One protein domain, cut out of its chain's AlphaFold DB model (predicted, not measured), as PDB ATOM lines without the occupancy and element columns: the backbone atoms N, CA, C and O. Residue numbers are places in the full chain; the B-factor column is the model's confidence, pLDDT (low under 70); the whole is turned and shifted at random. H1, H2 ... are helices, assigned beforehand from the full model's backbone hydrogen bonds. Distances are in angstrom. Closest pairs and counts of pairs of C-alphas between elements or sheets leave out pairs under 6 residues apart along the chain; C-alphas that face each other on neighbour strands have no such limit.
ATOM      1  N   ASN A  82     -10.622 -52.304  23.211       66.88
ATOM      2  CA  ASN A  82     -10.482 -51.658  21.912       66.88
ATOM      3  C   ASN A  82     -11.556 -50.547  21.828       66.88
ATOM      4  O   ASN A  82     -12.740 -50.829  22.021       66.88
ATOM      5  N   LEU A  83     -11.164 -49.287  21.588       69.31
ATOM      6  CA  LEU A  83     -12.093 -48.148  21.464       69.31
ATOM      7  C   LEU A  83     -13.233 -48.454  20.482       69.31
ATOM      8  O   LEU A  83     -14.364 -48.003  20.670       69.31
ATOM      9  N   ASP A  84     -12.935 -49.241  19.449       74.81
ATOM     10  CA  ASP A  84     -13.902 -49.688  18.456       74.81
ATOM     11  C   ASP A  84     -14.910 -50.680  19.042       74.81
ATOM     12  O   ASP A  84     -16.103 -50.559  18.773       74.81
ATOM     13  N   GLU A  85     -14.456 -51.620  19.874       75.06
ATOM     14  CA  GLU A  85     -15.314 -52.613  20.533       75.06
ATOM     15  C   GLU A  85     -16.239 -51.951  21.553       75.06
ATOM     16  O   GLU A  85     -17.442 -52.195  21.530       75.06
ATOM     17  N   LEU A  86     -15.718 -51.042  22.381       80.06
ATOM     18  CA  LEU A  86     -16.526 -50.311  23.362       80.06
ATOM     19  C   LEU A  86     -17.561 -49.400  22.706       80.06
ATOM     20  O   LEU A  86     -18.701 -49.315  23.163       80.06
ATOM     21  N   ALA A  87     -17.180 -48.715  21.627       83.75
ATOM     22  CA  ALA A  87     -18.116 -47.902  20.863       83.75
ATOM     23  C   ALA A  87     -19.182 -48.771  20.174       83.75
ATOM     24  O   ALA A  87     -20.349 -48.380  20.112       83.75
ATOM     25  N   ALA A  88     -18.807 -49.958  19.685       83.69
ATOM     26  CA  ALA A  88     -19.736 -50.907  19.081       83.69
ATOM     27  C   ALA A  88     -20.703 -51.526  20.106       83.69
ATOM     28  O   ALA A  88     -21.887 -51.666  19.803       83.69
ATOM     29  N   GLU A  89     -20.233 -51.856  21.311       83.88
ATOM     30  CA  GLU A  89     -21.066 -52.348  22.414       83.88
ATOM     31  C   GLU A  89     -22.060 -51.273  22.870       83.88
ATOM     32  O   GLU A  89     -23.266 -51.523  22.940       83.88
ATOM     33  N   ALA A  90     -21.578 -50.043  23.081       90.38
ATOM     34  CA  ALA A  90     -22.427 -48.910  23.433       90.38
ATOM     35  C   ALA A  90     -23.490 -48.631  22.358       90.38
ATOM     36  O   ALA A  90     -24.643 -48.348  22.690       90.38
ATOM     37  N   TRP A  91     -23.130 -48.763  21.075       94.50
ATOM     38  CA  TRP A  91     -24.092 -48.678  19.978       94.50
ATOM     39  C   TRP A  91     -25.136 -49.792  20.054       94.50
ATOM     40  O   TRP A  91     -26.324 -49.514  19.917       94.50
ATOM     41  N   GLY A  92     -24.720 -51.037  20.301       90.38
ATOM     42  CA  GLY A  92     -25.631 -52.177  20.425       90.38
ATOM     43  C   GLY A  92     -26.689 -51.976  21.513       90.38
ATOM     44  O   GLY A  92     -27.873 -52.233  21.282       90.38
ATOM     45  N   GLU A  93     -26.289 -51.447  22.670       91.69
ATOM     46  CA  GLU A  93     -27.204 -51.122  23.769       91.69
ATOM     47  C   GLU A  93     -28.197 -50.014  23.395       91.69
ATOM     48  O   GLU A  93     -29.404 -50.168  23.595       91.69
ATOM     49  N   VAL A  94     -27.711 -48.914  22.809       94.62
ATOM     50  CA  VAL A  94     -28.549 -47.797  22.340       94.62
ATOM     51  C   VAL A  94     -29.542 -48.251  21.275       94.62
ATOM     52  O   VAL A  94     -30.726 -47.908  21.329       94.62
ATOM     53  N   TRP A  95     -29.065 -49.047  20.322       92.75
ATOM     54  CA  TRP A  95     -29.856 -49.590  19.230       92.75
ATOM     55  C   TRP A  95     -31.015 -50.435  19.759       92.75
ATOM     56  O   TRP A  95     -32.177 -50.171  19.453       92.75
ATOM     57  N   LYS A  96     -30.703 -51.396  20.637       91.12
ATOM     58  CA  LYS A  96     -31.679 -52.321  21.220       91.12
ATOM     59  C   LYS A  96     -32.693 -51.625  22.127       91.12
ATOM     60  O   LYS A  96     -33.874 -51.973  22.098       91.12
ATOM     61  N   LYS A  97     -32.241 -50.686  22.965       90.50
ATOM     62  CA  LYS A  97     -33.095 -50.037  23.970       90.50
ATOM     63  C   LYS A  97     -33.950 -48.919  23.395       90.50
ATOM     64  O   LYS A  97     -35.066 -48.737  23.866       90.50
ATOM     65  N   ILE A  98     -33.445 -48.189  22.400       94.00
ATOM     66  CA  ILE A  98     -34.088 -46.958  21.929       94.00
ATOM     67  C   ILE A  98     -34.359 -47.007  20.434       94.00
ATOM     68  O   ILE A  98     -35.519 -46.937  20.046       94.00
ATOM     69  N   VAL A  99     -33.335 -47.148  19.590       92.69
ATOM     70  CA  VAL A  99     -33.490 -46.918  18.140       92.69
ATOM     71  C   VAL A  99     -34.477 -47.906  17.504       92.69
ATOM     72  O   VAL A  99     -35.420 -47.476  16.849       92.69
ATOM     73  N   CYS A 100     -34.364 -49.212  17.780       91.00
ATOM     74  CA  CYS A 100     -35.321 -50.218  17.287       91.00
ATOM     75  C   CYS A 100     -36.740 -50.066  17.840       91.00
ATOM     76  O   CYS A 100     -37.679 -50.660  17.314       91.00
ATOM     77  N   ARG A 101     -36.894 -49.348  18.952       91.94
ATOM     78  CA  ARG A 101     -38.156 -49.209  19.682       91.94
ATOM     79  C   ARG A 101     -38.596 -47.750  19.740       91.94
ATOM     80  O   ARG A 101     -39.344 -47.392  20.642       91.94
ATOM     81  N   ALA A 102     -38.157 -46.912  18.799       91.62
ATOM     82  CA  ALA A 102     -38.314 -45.461  18.890       91.62
ATOM     83  C   ALA A 102     -39.774 -45.000  19.034       91.62
ATOM     84  O   ALA A 102     -40.025 -43.984  19.671       91.62
ATOM     85  N   SER A 103     -40.748 -45.757  18.521       91.31
ATOM     86  CA  SER A 103     -42.180 -45.466  18.688       91.31
ATOM     87  C   SER A 103     -42.701 -45.608  20.122       91.31
ATOM     88  O   SER A 103     -43.741 -45.041  20.446       91.31
ATOM     89  N   VAL A 104     -42.005 -46.365  20.975       93.00
ATOM     90  CA  VAL A 104     -42.422 -46.679  22.352       93.00
ATOM     91  C   VAL A 104     -41.334 -46.415  23.396       93.00
ATOM     92  O   VAL A 104     -41.582 -46.597  24.584       93.00
ATOM     93  N   ALA A 105     -40.132 -46.021  22.973       93.94
ATOM     94  CA  ALA A 105     -39.017 -45.726  23.859       93.94
ATOM     95  C   ALA A 105     -39.312 -44.482  24.705       93.94
ATOM     96  O   ALA A 105     -39.822 -43.474  24.213       93.94
ATOM     97  N   THR A 106     -38.953 -44.543  25.983       95.38
ATOM     98  CA  THR A 106     -39.249 -43.496  26.963       95.38
ATOM     99  C   THR A 106     -37.988 -42.761  27.420       95.38
ATOM    100  O   THR A 106     -36.857 -43.216  27.237       95.38
ATOM    101  N   GLN A 107     -38.177 -41.614  28.077       94.06
ATOM    102  CA  GLN A 107     -37.074 -40.889  28.715       94.06
ATOM    103  C   GLN A 107     -36.419 -41.713  29.841       94.06
ATOM    104  O   GLN A 107     -35.231 -41.540  30.119       94.06
ATOM    105  N   GLU A 108     -37.167 -42.621  30.475       93.56
ATOM    106  CA  GLU A 108     -36.657 -43.542  31.495       93.56
ATOM    107  C   GLU A 108     -35.686 -44.563  30.887       93.56
ATOM    108  O   GLU A 108     -34.590 -44.742  31.421       93.56
ATOM    109  N   ASP A 109     -36.019 -45.129  29.719       90.75
ATOM    110  CA  ASP A 109     -35.125 -46.029  28.969       90.75
ATOM    111  C   ASP A 109     -33.799 -45.340  28.619       90.75
ATOM    112  O   ASP A 109     -32.725 -45.934  28.733       90.75
ATOM    113  N   TYR A 110     -33.863 -44.060  28.237       93.69
ATOM    114  CA  TYR A 110     -32.673 -43.249  27.988       93.69
ATOM    115  C   TYR A 110     -31.865 -42.992  29.253       93.69
ATOM    116  O   TYR A 110     -30.645 -43.135  29.235       93.69
ATOM    117  N   ASN A 111     -32.519 -42.643  30.361       93.31
ATOM    118  CA  ASN A 111     -31.845 -42.374  31.628       93.31
ATOM    119  C   ASN A 111     -31.153 -43.618  32.211       93.31
ATOM    120  O   ASN A 111     -30.169 -43.465  32.934       93.31
ATOM    121  N   ALA A 112     -31.620 -44.819  31.858       90.31
ATOM    122  CA  ALA A 112     -30.994 -46.092  32.208       90.31
ATOM    123  C   ALA A 112     -29.720 -46.412  31.395       90.31
ATOM    124  O   ALA A 112     -29.017 -47.376  31.711       90.31
ATOM    125  N   LEU A 113     -29.403 -45.642  30.347       90.31
ATOM    126  CA  LEU A 113     -28.158 -45.802  29.597       90.31
ATOM    127  C   LEU A 113     -26.943 -45.282  30.388       90.31
ATOM    128  O   LEU A 113     -27.068 -44.328  31.170       90.31
ATOM    129  N   PRO A 114     -25.739 -45.839  30.136       89.81
ATOM    130  CA  PRO A 114     -24.502 -45.337  30.722       89.81
ATOM    131  C   PRO A 114     -24.337 -43.825  30.527       89.81
ATOM    132  O   PRO A 114     -24.681 -43.272  29.482       89.81
ATOM    133  N   GLU A 115     -23.775 -43.143  31.526       87.25
ATOM    134  CA  GLU A 115     -23.595 -41.685  31.489       87.25
ATOM    135  C   GLU A 115     -22.800 -41.228  30.260       87.25
ATOM    136  O   GLU A 115     -23.153 -40.233  29.628       87.25
ATOM    137  N   LEU A 116     -21.765 -41.983  29.885       87.12
ATOM    138  CA  LEU A 116     -20.950 -41.681  28.713       87.12
ATOM    139  C   LEU A 116     -21.779 -41.717  27.422       87.12
ATOM    140  O   LEU A 116     -21.695 -40.800  26.614       87.12
ATOM    141  N   THR A 117     -22.655 -42.710  27.278       90.62
ATOM    142  CA  THR A 117     -23.603 -42.818  26.163       90.62
ATOM    143  C   THR A 117     -24.552 -41.624  26.108       90.62
ATOM    144  O   THR A 117     -24.762 -41.052  25.039       90.62
ATOM    145  N   ARG A 118     -25.083 -41.196  27.261       93.50
ATOM    146  CA  ARG A 118     -25.972 -40.026  27.344       93.50
ATOM    147  C   ARG A 118     -25.252 -38.714  27.011       93.50
ATOM    148  O   ARG A 118     -25.845 -37.823  26.414       93.50
ATOM    149  N   LYS A 119     -23.963 -38.600  27.349       91.25
ATOM    150  CA  LYS A 119     -23.109 -37.466  26.951       91.25
ATOM    151  C   LYS A 119     -22.816 -37.446  25.448       91.25
ATOM    152  O   LYS A 119     -22.638 -36.368  24.890       91.25
ATOM    153  N   THR A 120     -22.757 -38.613  24.810       93.25
ATOM    154  CA  THR A 120     -22.474 -38.745  23.375       93.25
ATOM    155  C   THR A 120     -23.648 -38.309  22.511       93.25
ATOM    156  O   THR A 120     -23.455 -37.593  21.533       93.25
ATOM    157  N   VAL A 121     -24.866 -38.737  22.850       93.50
ATOM    158  CA  VAL A 121     -26.031 -38.552  21.979       93.50
ATOM    159  C   VAL A 121     -27.290 -38.208  22.785       93.50
ATOM    160  O   VAL A 121     -27.606 -38.902  23.758       93.50
ATOM    161  N   PRO A 122     -28.037 -37.151  22.414       94.56
ATOM    162  CA  PRO A 122     -29.281 -36.794  23.086       94.56
ATOM    163  C   PRO A 122     -30.425 -37.739  22.703       94.56
ATOM    164  O   PRO A 122     -30.479 -38.260  21.588       94.56
ATOM    165  N   PHE A 123     -31.393 -37.901  23.609       94.88
ATOM    166  CA  PHE A 123     -32.545 -38.786  23.412       94.88
ATOM    167  C   PHE A 123     -33.344 -38.482  22.133       94.88
ATOM    168  O   PHE A 123     -33.651 -39.387  21.363       94.88
ATOM    169  N   SER A 124     -33.615 -37.205  21.855       93.56
ATOM    170  CA  SER A 124     -34.374 -36.771  20.671       93.56
ATOM    171  C   SER A 124     -33.738 -37.204  19.346       93.56
ATOM    172  O   SER A 124     -34.441 -37.541  18.391       93.56
ATOM    173  N   LEU A 125     -32.405 -37.237  19.286       93.06
ATOM    174  CA  LEU A 125     -31.674 -37.667  18.099       93.06
ATOM    175  C   LEU A 125     -31.784 -39.183  17.888       93.06
ATOM    176  O   LEU A 125     -31.966 -39.629  16.760       93.06
ATOM    177  N   LEU A 126     -31.762 -39.965  18.970       94.19
ATOM    178  CA  LEU A 126     -31.972 -41.413  18.899       94.19
ATOM    179  C   LEU A 126     -33.364 -41.770  18.369       94.19
ATOM    180  O   LEU A 126     -33.488 -42.672  17.542       94.19
ATOM    181  N   LEU A 127     -34.396 -41.038  18.804       94.00
ATOM    182  CA  LEU A 127     -35.753 -41.204  18.280       94.00
ATOM    183  C   LEU A 127     -35.825 -40.853  16.793       94.00
ATOM    184  O   LEU A 127     -36.438 -41.584  16.020       94.00
ATOM    185  N   THR A 128     -35.140 -39.781  16.381       92.50
ATOM    186  CA  THR A 128     -35.066 -39.378  14.969       92.50
ATOM    187  C   THR A 128     -34.447 -40.482  14.111       92.50
ATOM    188  O   THR A 128     -34.979 -40.799  13.054       92.50
ATOM    189  N   TRP A 129     -33.360 -41.113  14.567       92.94
ATOM    190  CA  TRP A 129     -32.743 -42.233  13.848       92.94
ATOM    191  C   TRP A 129     -33.649 -43.459  13.746       92.94
ATOM    192  O   TRP A 129     -33.635 -44.124  12.717       92.94
ATOM    193  N   GLY A 130     -34.431 -43.756  14.787       90.56
ATOM    194  CA  GLY A 130     -35.318 -44.921  14.799       90.56
ATOM    195  C   GLY A 130     -36.633 -44.729  14.040       90.56
ATOM    196  O   GLY A 130     -37.236 -45.712  13.623       90.56
ATOM    197  N   MET A 131     -37.080 -43.484  13.853       90.06
ATOM    198  CA  MET A 131     -38.289 -43.149  13.085       90.06
ATOM    199  C   MET A 131     -38.003 -42.790  11.621       90.06
ATOM    200  O   MET A 131     -38.935 -42.613  10.842       90.06
ATOM    201  N   ALA A 132     -36.735 -42.639  11.241       87.38
ATOM    202  CA  ALA A 132     -36.366 -42.264   9.886       87.38
ATOM    203  C   ALA A 132     -36.618 -43.412   8.895       87.38
ATOM    204  O   ALA A 132     -36.085 -44.509   9.044       87.38
ATOM    205  N   GLU A 133     -37.363 -43.124   7.829       79.94
ATOM    206  CA  GLU A 133     -37.646 -44.073   6.740       79.94
ATOM    207  C   GLU A 133     -36.546 -44.085   5.659       79.94
ATOM    208  O   GLU A 133     -36.615 -44.824   4.677       79.94
ATOM    209  N   THR A 134     -35.511 -43.254   5.815       79.19
ATOM    210  CA  THR A 134     -34.457 -43.094   4.813       79.19
ATOM    211  C   THR A 134     -33.606 -44.366   4.684       79.19
ATOM    212  O   THR A 134     -33.063 -44.852   5.684       79.19
ATOM    213  N   PRO A 135     -33.373 -44.874   3.459       71.94
ATOM    214  CA  PRO A 135     -32.467 -45.994   3.239       71.94
ATOM    215  C   PRO A 135     -31.067 -45.706   3.801       71.94
ATOM    216  O   PRO A 135     -30.516 -44.624   3.595       71.94
ATOM    217  N   ASN A 136     -30.461 -46.698   4.460       77.25
ATOM    218  CA  ASN A 136     -29.121 -46.637   5.069       77.25
ATOM    219  C   ASN A 136     -28.965 -45.714   6.291       77.25
ATOM    220  O   ASN A 136     -27.834 -45.511   6.741       77.25
ATOM    221  N   ILE A 137     -30.052 -45.174   6.855       83.56
ATOM    222  CA  ILE A 137     -29.961 -44.312   8.042       83.56
ATOM    223  C   ILE A 137     -29.278 -45.011   9.223       83.56
ATOM    224  O   ILE A 137     -28.478 -44.382   9.909       83.56
ATOM    225  N   GLU A 138     -29.496 -46.318   9.400       83.81
ATOM    226  CA  GLU A 138     -28.827 -47.129  10.425       83.81
ATOM    227  C   GLU A 138     -27.302 -47.065  10.296       83.81
ATOM    228  O   GLU A 138     -26.605 -46.810  11.277       83.81
ATOM    229  N   THR A 139     -26.770 -47.255   9.088       83.81
ATOM    230  CA  THR A 139     -25.322 -47.246   8.840       83.81
ATOM    231  C   THR A 139     -24.717 -45.884   9.166       83.81
ATOM    232  O   THR A 139     -23.644 -45.809   9.772       83.81
ATOM    233  N   TYR A 140     -25.408 -44.799   8.805       87.69
ATOM    234  CA  TYR A 140     -24.971 -43.442   9.128       87.69
ATOM    235  C   TYR A 140     -25.064 -43.152  10.627       87.69
ATOM    236  O   TYR A 140     -24.087 -42.681  11.202       87.69
ATOM    237  N   ALA A 141     -26.186 -43.490  11.265       89.44
ATOM    238  CA  ALA A 141     -26.405 -43.318  12.699       89.44
ATOM    239  C   ALA A 141     -25.367 -44.089  13.523       89.44
ATOM    240  O   ALA A 141     -24.750 -43.527  14.427       89.44
ATOM    241  N   ARG A 142     -25.097 -45.347  13.149       89.88
ATOM    242  CA  ARG A 142     -24.055 -46.177  13.756       89.88
ATOM    243  C   ARG A 142     -22.687 -45.523  13.634       89.88
ATOM    244  O   ARG A 142     -21.961 -45.429  14.619       89.88
ATOM    245  N   ARG A 143     -22.313 -45.095  12.425       85.38
ATOM    246  CA  ARG A 143     -21.006 -44.477  12.170       85.38
ATOM    247  C   ARG A 143     -20.838 -43.185  12.968       85.38
ATOM    248  O   ARG A 143     -19.801 -43.004  13.601       85.38
ATOM    249  N   ASP A 144     -21.836 -42.308  12.933       89.44
ATOM    250  CA  ASP A 144     -21.801 -41.029  13.643       89.44
ATOM    251  C   ASP A 144     -21.726 -41.254  15.159       89.44
ATOM    252  O   ASP A 144     -20.834 -40.707  15.806       89.44
ATOM    253  N   PHE A 145     -22.557 -42.147  15.712       94.00
ATOM    254  CA  PHE A 145     -22.496 -42.502  17.131       94.00
ATOM    255  C   PHE A 145     -21.126 -43.057  17.529       94.00
ATOM    256  O   PHE A 145     -20.555 -42.607  18.518       94.00
ATOM    257  N   ILE A 146     -20.578 -44.016  16.774       88.56
ATOM    258  CA  ILE A 146     -19.281 -44.633  17.086       88.56
ATOM    259  C   ILE A 146     -18.168 -43.578  17.108       88.56
ATOM    260  O   ILE A 146     -17.327 -43.594  18.008       88.56
ATOM    261  N   ASN A 147     -18.160 -42.657  16.143       85.81
ATOM    262  CA  ASN A 147     -17.154 -41.600  16.073       85.81
ATOM    263  C   ASN A 147     -17.266 -40.633  17.256       85.81
ATOM    264  O   ASN A 147     -16.269 -40.375  17.935       85.81
ATOM    265  N   ASP A 148     -18.472 -40.142  17.541       89.12
ATOM    266  CA  ASP A 148     -18.697 -39.209  18.643       89.12
ATOM    267  C   ASP A 148     -18.423 -39.876  20.001       89.12
ATOM    268  O   ASP A 148     -17.800 -39.272  20.876       89.12
ATOM    269  N   TYR A 149     -18.790 -41.153  20.160       90.38
ATOM    270  CA  TYR A 149     -18.553 -41.912  21.386       90.38
ATOM    271  C   TYR A 149     -17.062 -42.032  21.701       90.38
ATOM    272  O   TYR A 149     -16.659 -41.783  22.837       90.38
ATOM    273  N   LYS A 150     -16.227 -42.344  20.703       84.12
ATOM    274  CA  LYS A 150     -14.766 -42.400  20.878       84.12
ATOM    275  C   LYS A 150     -14.199 -41.051  21.306       84.12
ATOM    276  O   LYS A 150     -13.403 -40.993  22.238       84.12
ATOM    277  N   ILE A 151     -14.651 -39.961  20.683       85.81
ATOM    278  CA  ILE A 151     -14.206 -38.604  21.031       85.81
ATOM    279  C   ILE A 151     -14.564 -38.272  22.484       85.81
ATOM    280  O   ILE A 151     -13.732 -37.740  23.224       85.81
ATOM    281  N   VAL A 152     -15.794 -38.567  22.909       86.75
ATOM    282  CA  VAL A 152     -16.254 -38.304  24.280       86.75
ATOM    283  C   VAL A 152     -15.515 -39.194  25.284       86.75
ATOM    284  O   VAL A 152     -15.071 -38.689  26.316       86.75
ATOM    285  N   LEU A 153     -15.310 -40.474  24.962       83.44
ATOM    286  CA  LEU A 153     -14.549 -41.420  25.779       83.44
ATOM    287  C   LEU A 153     -13.106 -40.952  25.981       83.44
ATOM    288  O   LEU A 153     -12.656 -40.844  27.119       83.44
ATOM    289  N   GLU A 154     -12.403 -40.577  24.913       78.88
ATOM    290  CA  GLU A 154     -11.046 -40.038  25.012       78.88
ATOM    291  C   GLU A 154     -10.984 -38.753  25.845       78.88
ATOM    292  O   GLU A 154     -10.041 -38.546  26.610       78.88
ATOM    293  N   ARG A 155     -11.968 -37.856  25.704       79.75
ATOM    294  CA  ARG A 155     -12.038 -36.622  26.505       79.75
ATOM    295  C   ARG A 155     -12.243 -36.924  27.980       79.75
ATOM    296  O   ARG A 155     -11.616 -36.281  28.819       79.75
ATOM    297  N   GLU A 156     -13.117 -37.871  28.298       79.75
ATOM    298  CA  GLU A 156     -13.374 -38.297  29.671       79.75
ATOM    299  C   GLU A 156     -12.128 -38.964  30.267       79.75
ATOM    300  O   GLU A 156     -11.698 -38.586  31.355       79.75
ATOM    301  N   GLN A 157     -11.468 -39.846  29.511       71.62
ATOM    302  CA  GLN A 157     -10.194 -40.457  29.894       71.62
ATOM    303  C   GLN A 157      -9.104 -39.406  30.128       71.62
ATOM    304  O   GLN A 157      -8.414 -39.470  31.139       71.62
ATOM    305  N   LYS A 158      -8.969 -38.402  29.249       67.06
ATOM    306  CA  LYS A 158      -8.025 -37.280  29.416       67.06
ATOM    307  C   LYS A 158      -8.343 -36.435  30.653       67.06
ATOM    308  O   LYS A 158      -7.423 -36.012  31.345       67.06
ATOM    309  N   ARG A 159      -9.623 -36.219  30.971       68.44
ATOM    310  CA  ARG A 159     -10.039 -35.488  32.179       68.44
ATOM    311  C   ARG A 159      -9.710 -36.269  33.447       68.44
ATOM    312  O   ARG A 159      -9.157 -35.707  34.385       68.44
ATOM    313  N   GLN A 160      -9.990 -37.569  33.440       62.84
ATOM    314  CA  GLN A 160      -9.597 -38.492  34.504       62.84
ATOM    315  C   GLN A 160      -8.080 -38.697  34.558       62.84
ATOM    316  O   GLN A 160      -7.564 -39.190  35.559       62.84
ATOM    317  N   ALA A 161      -7.359 -38.338  33.485       56.97
ATOM    318  CA  ALA A 161      -5.930 -38.541  33.412       56.97
ATOM    319  C   ALA A 161      -5.129 -37.584  34.303       56.97
ATOM    320  O   ALA A 161      -4.005 -37.913  34.691       56.97
ATOM    321  N   ILE A 162      -5.713 -36.433  34.637       56.91
ATOM    322  CA  ILE A 162      -5.120 -35.424  35.508       56.91
ATOM    323  C   ILE A 162      -5.145 -35.970  36.945       56.91
ATOM    324  O   ILE A 162      -6.232 -36.197  37.482       56.91
ATOM    325  N   PRO A 163      -3.983 -36.212  37.582       57.84
ATOM    326  CA  PRO A 163      -3.942 -36.637  38.978       57.84
ATOM    327  C   PRO A 163      -4.683 -35.627  39.856       57.84
ATOM    328  O   PRO A 163      -4.494 -34.422  39.684       57.84
ATOM    329  N   LYS A 164      -5.497 -36.094  40.812       55.91
ATOM    330  CA  LYS A 164      -6.282 -35.210  41.697       55.91
ATOM    331  C   LYS A 164      -5.413 -34.151  42.378       55.91
ATOM    332  O   LYS A 164      -5.788 -32.988  42.381       55.91
ATOM    333  N   ALA A 165      -4.208 -34.525  42.809       53.00
ATOM    334  CA  ALA A 165      -3.228 -33.607  43.389       53.00
ATOM    335  C   ALA A 165      -2.805 -32.466  42.436       53.00
ATOM    336  O   ALA A 165      -2.605 -31.337  42.871       53.00
TER     337      ALA A 165
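Overview. This is residues 82 to 165 of the 223 residues of the protein "Inhibitor_G39P domain-containing protein" of Clostridium sp. AF29-8BH (UniProt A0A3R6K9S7). One long helix, H5, makes a spine that H1 crosses at a steep angle, while the short helix H3 packs on the same spine and H2 lies farther out, near H4. The last turns of H5 and the tail after it, residues 157 to 165, stick out from the body. The printed part has 84 residues with five named helices, H1 to H5 in chain order, and no named strand: the class is all helix. It is only just compact, close to loose, with a radius of gyration of the C-alphas of 13.8 A, and it spans 50 by 26 by 17 A.

Arrangement. The hub is H5, residues 137 to 161. With its residues 142 to 150 alone it touches H1, residues 83 to 97, at a steep tilt of 56 degrees, opposite ways; the closest C-alphas are those of Ala 87 and Ile 146, 5.1 A apart. With residues 145 to 153 alone it touches H3, residues 115 to 120, at a steep tilt of 58 degrees; the closest C-alphas, Thr 120 and Tyr 149, are 5.4 A apart. H4, residues 123 to 131, forms a helical hairpin with H5, which they only just make by touch, with 3 pairs of C-alphas within 8 A. H2, residues 107 to 111, is apart from H5. In H1 to H5 every O i to N i+4 pair is within hydrogen-bond range.

Along the chain. H5 measures 35.4 A, from C-alpha 137 at (-29.961, -44.312, 8.042) to C-alpha 161 at (-5.930, -38.541, 33.412). H1 measures 21.2 A, beginning at C-alpha 83 (-12.093, -48.148, 21.464).

Size, cuts and confidence. The printed part has no cut and no long link. Residues 82 to 83 and 158 to 165 are under pLDDT 70.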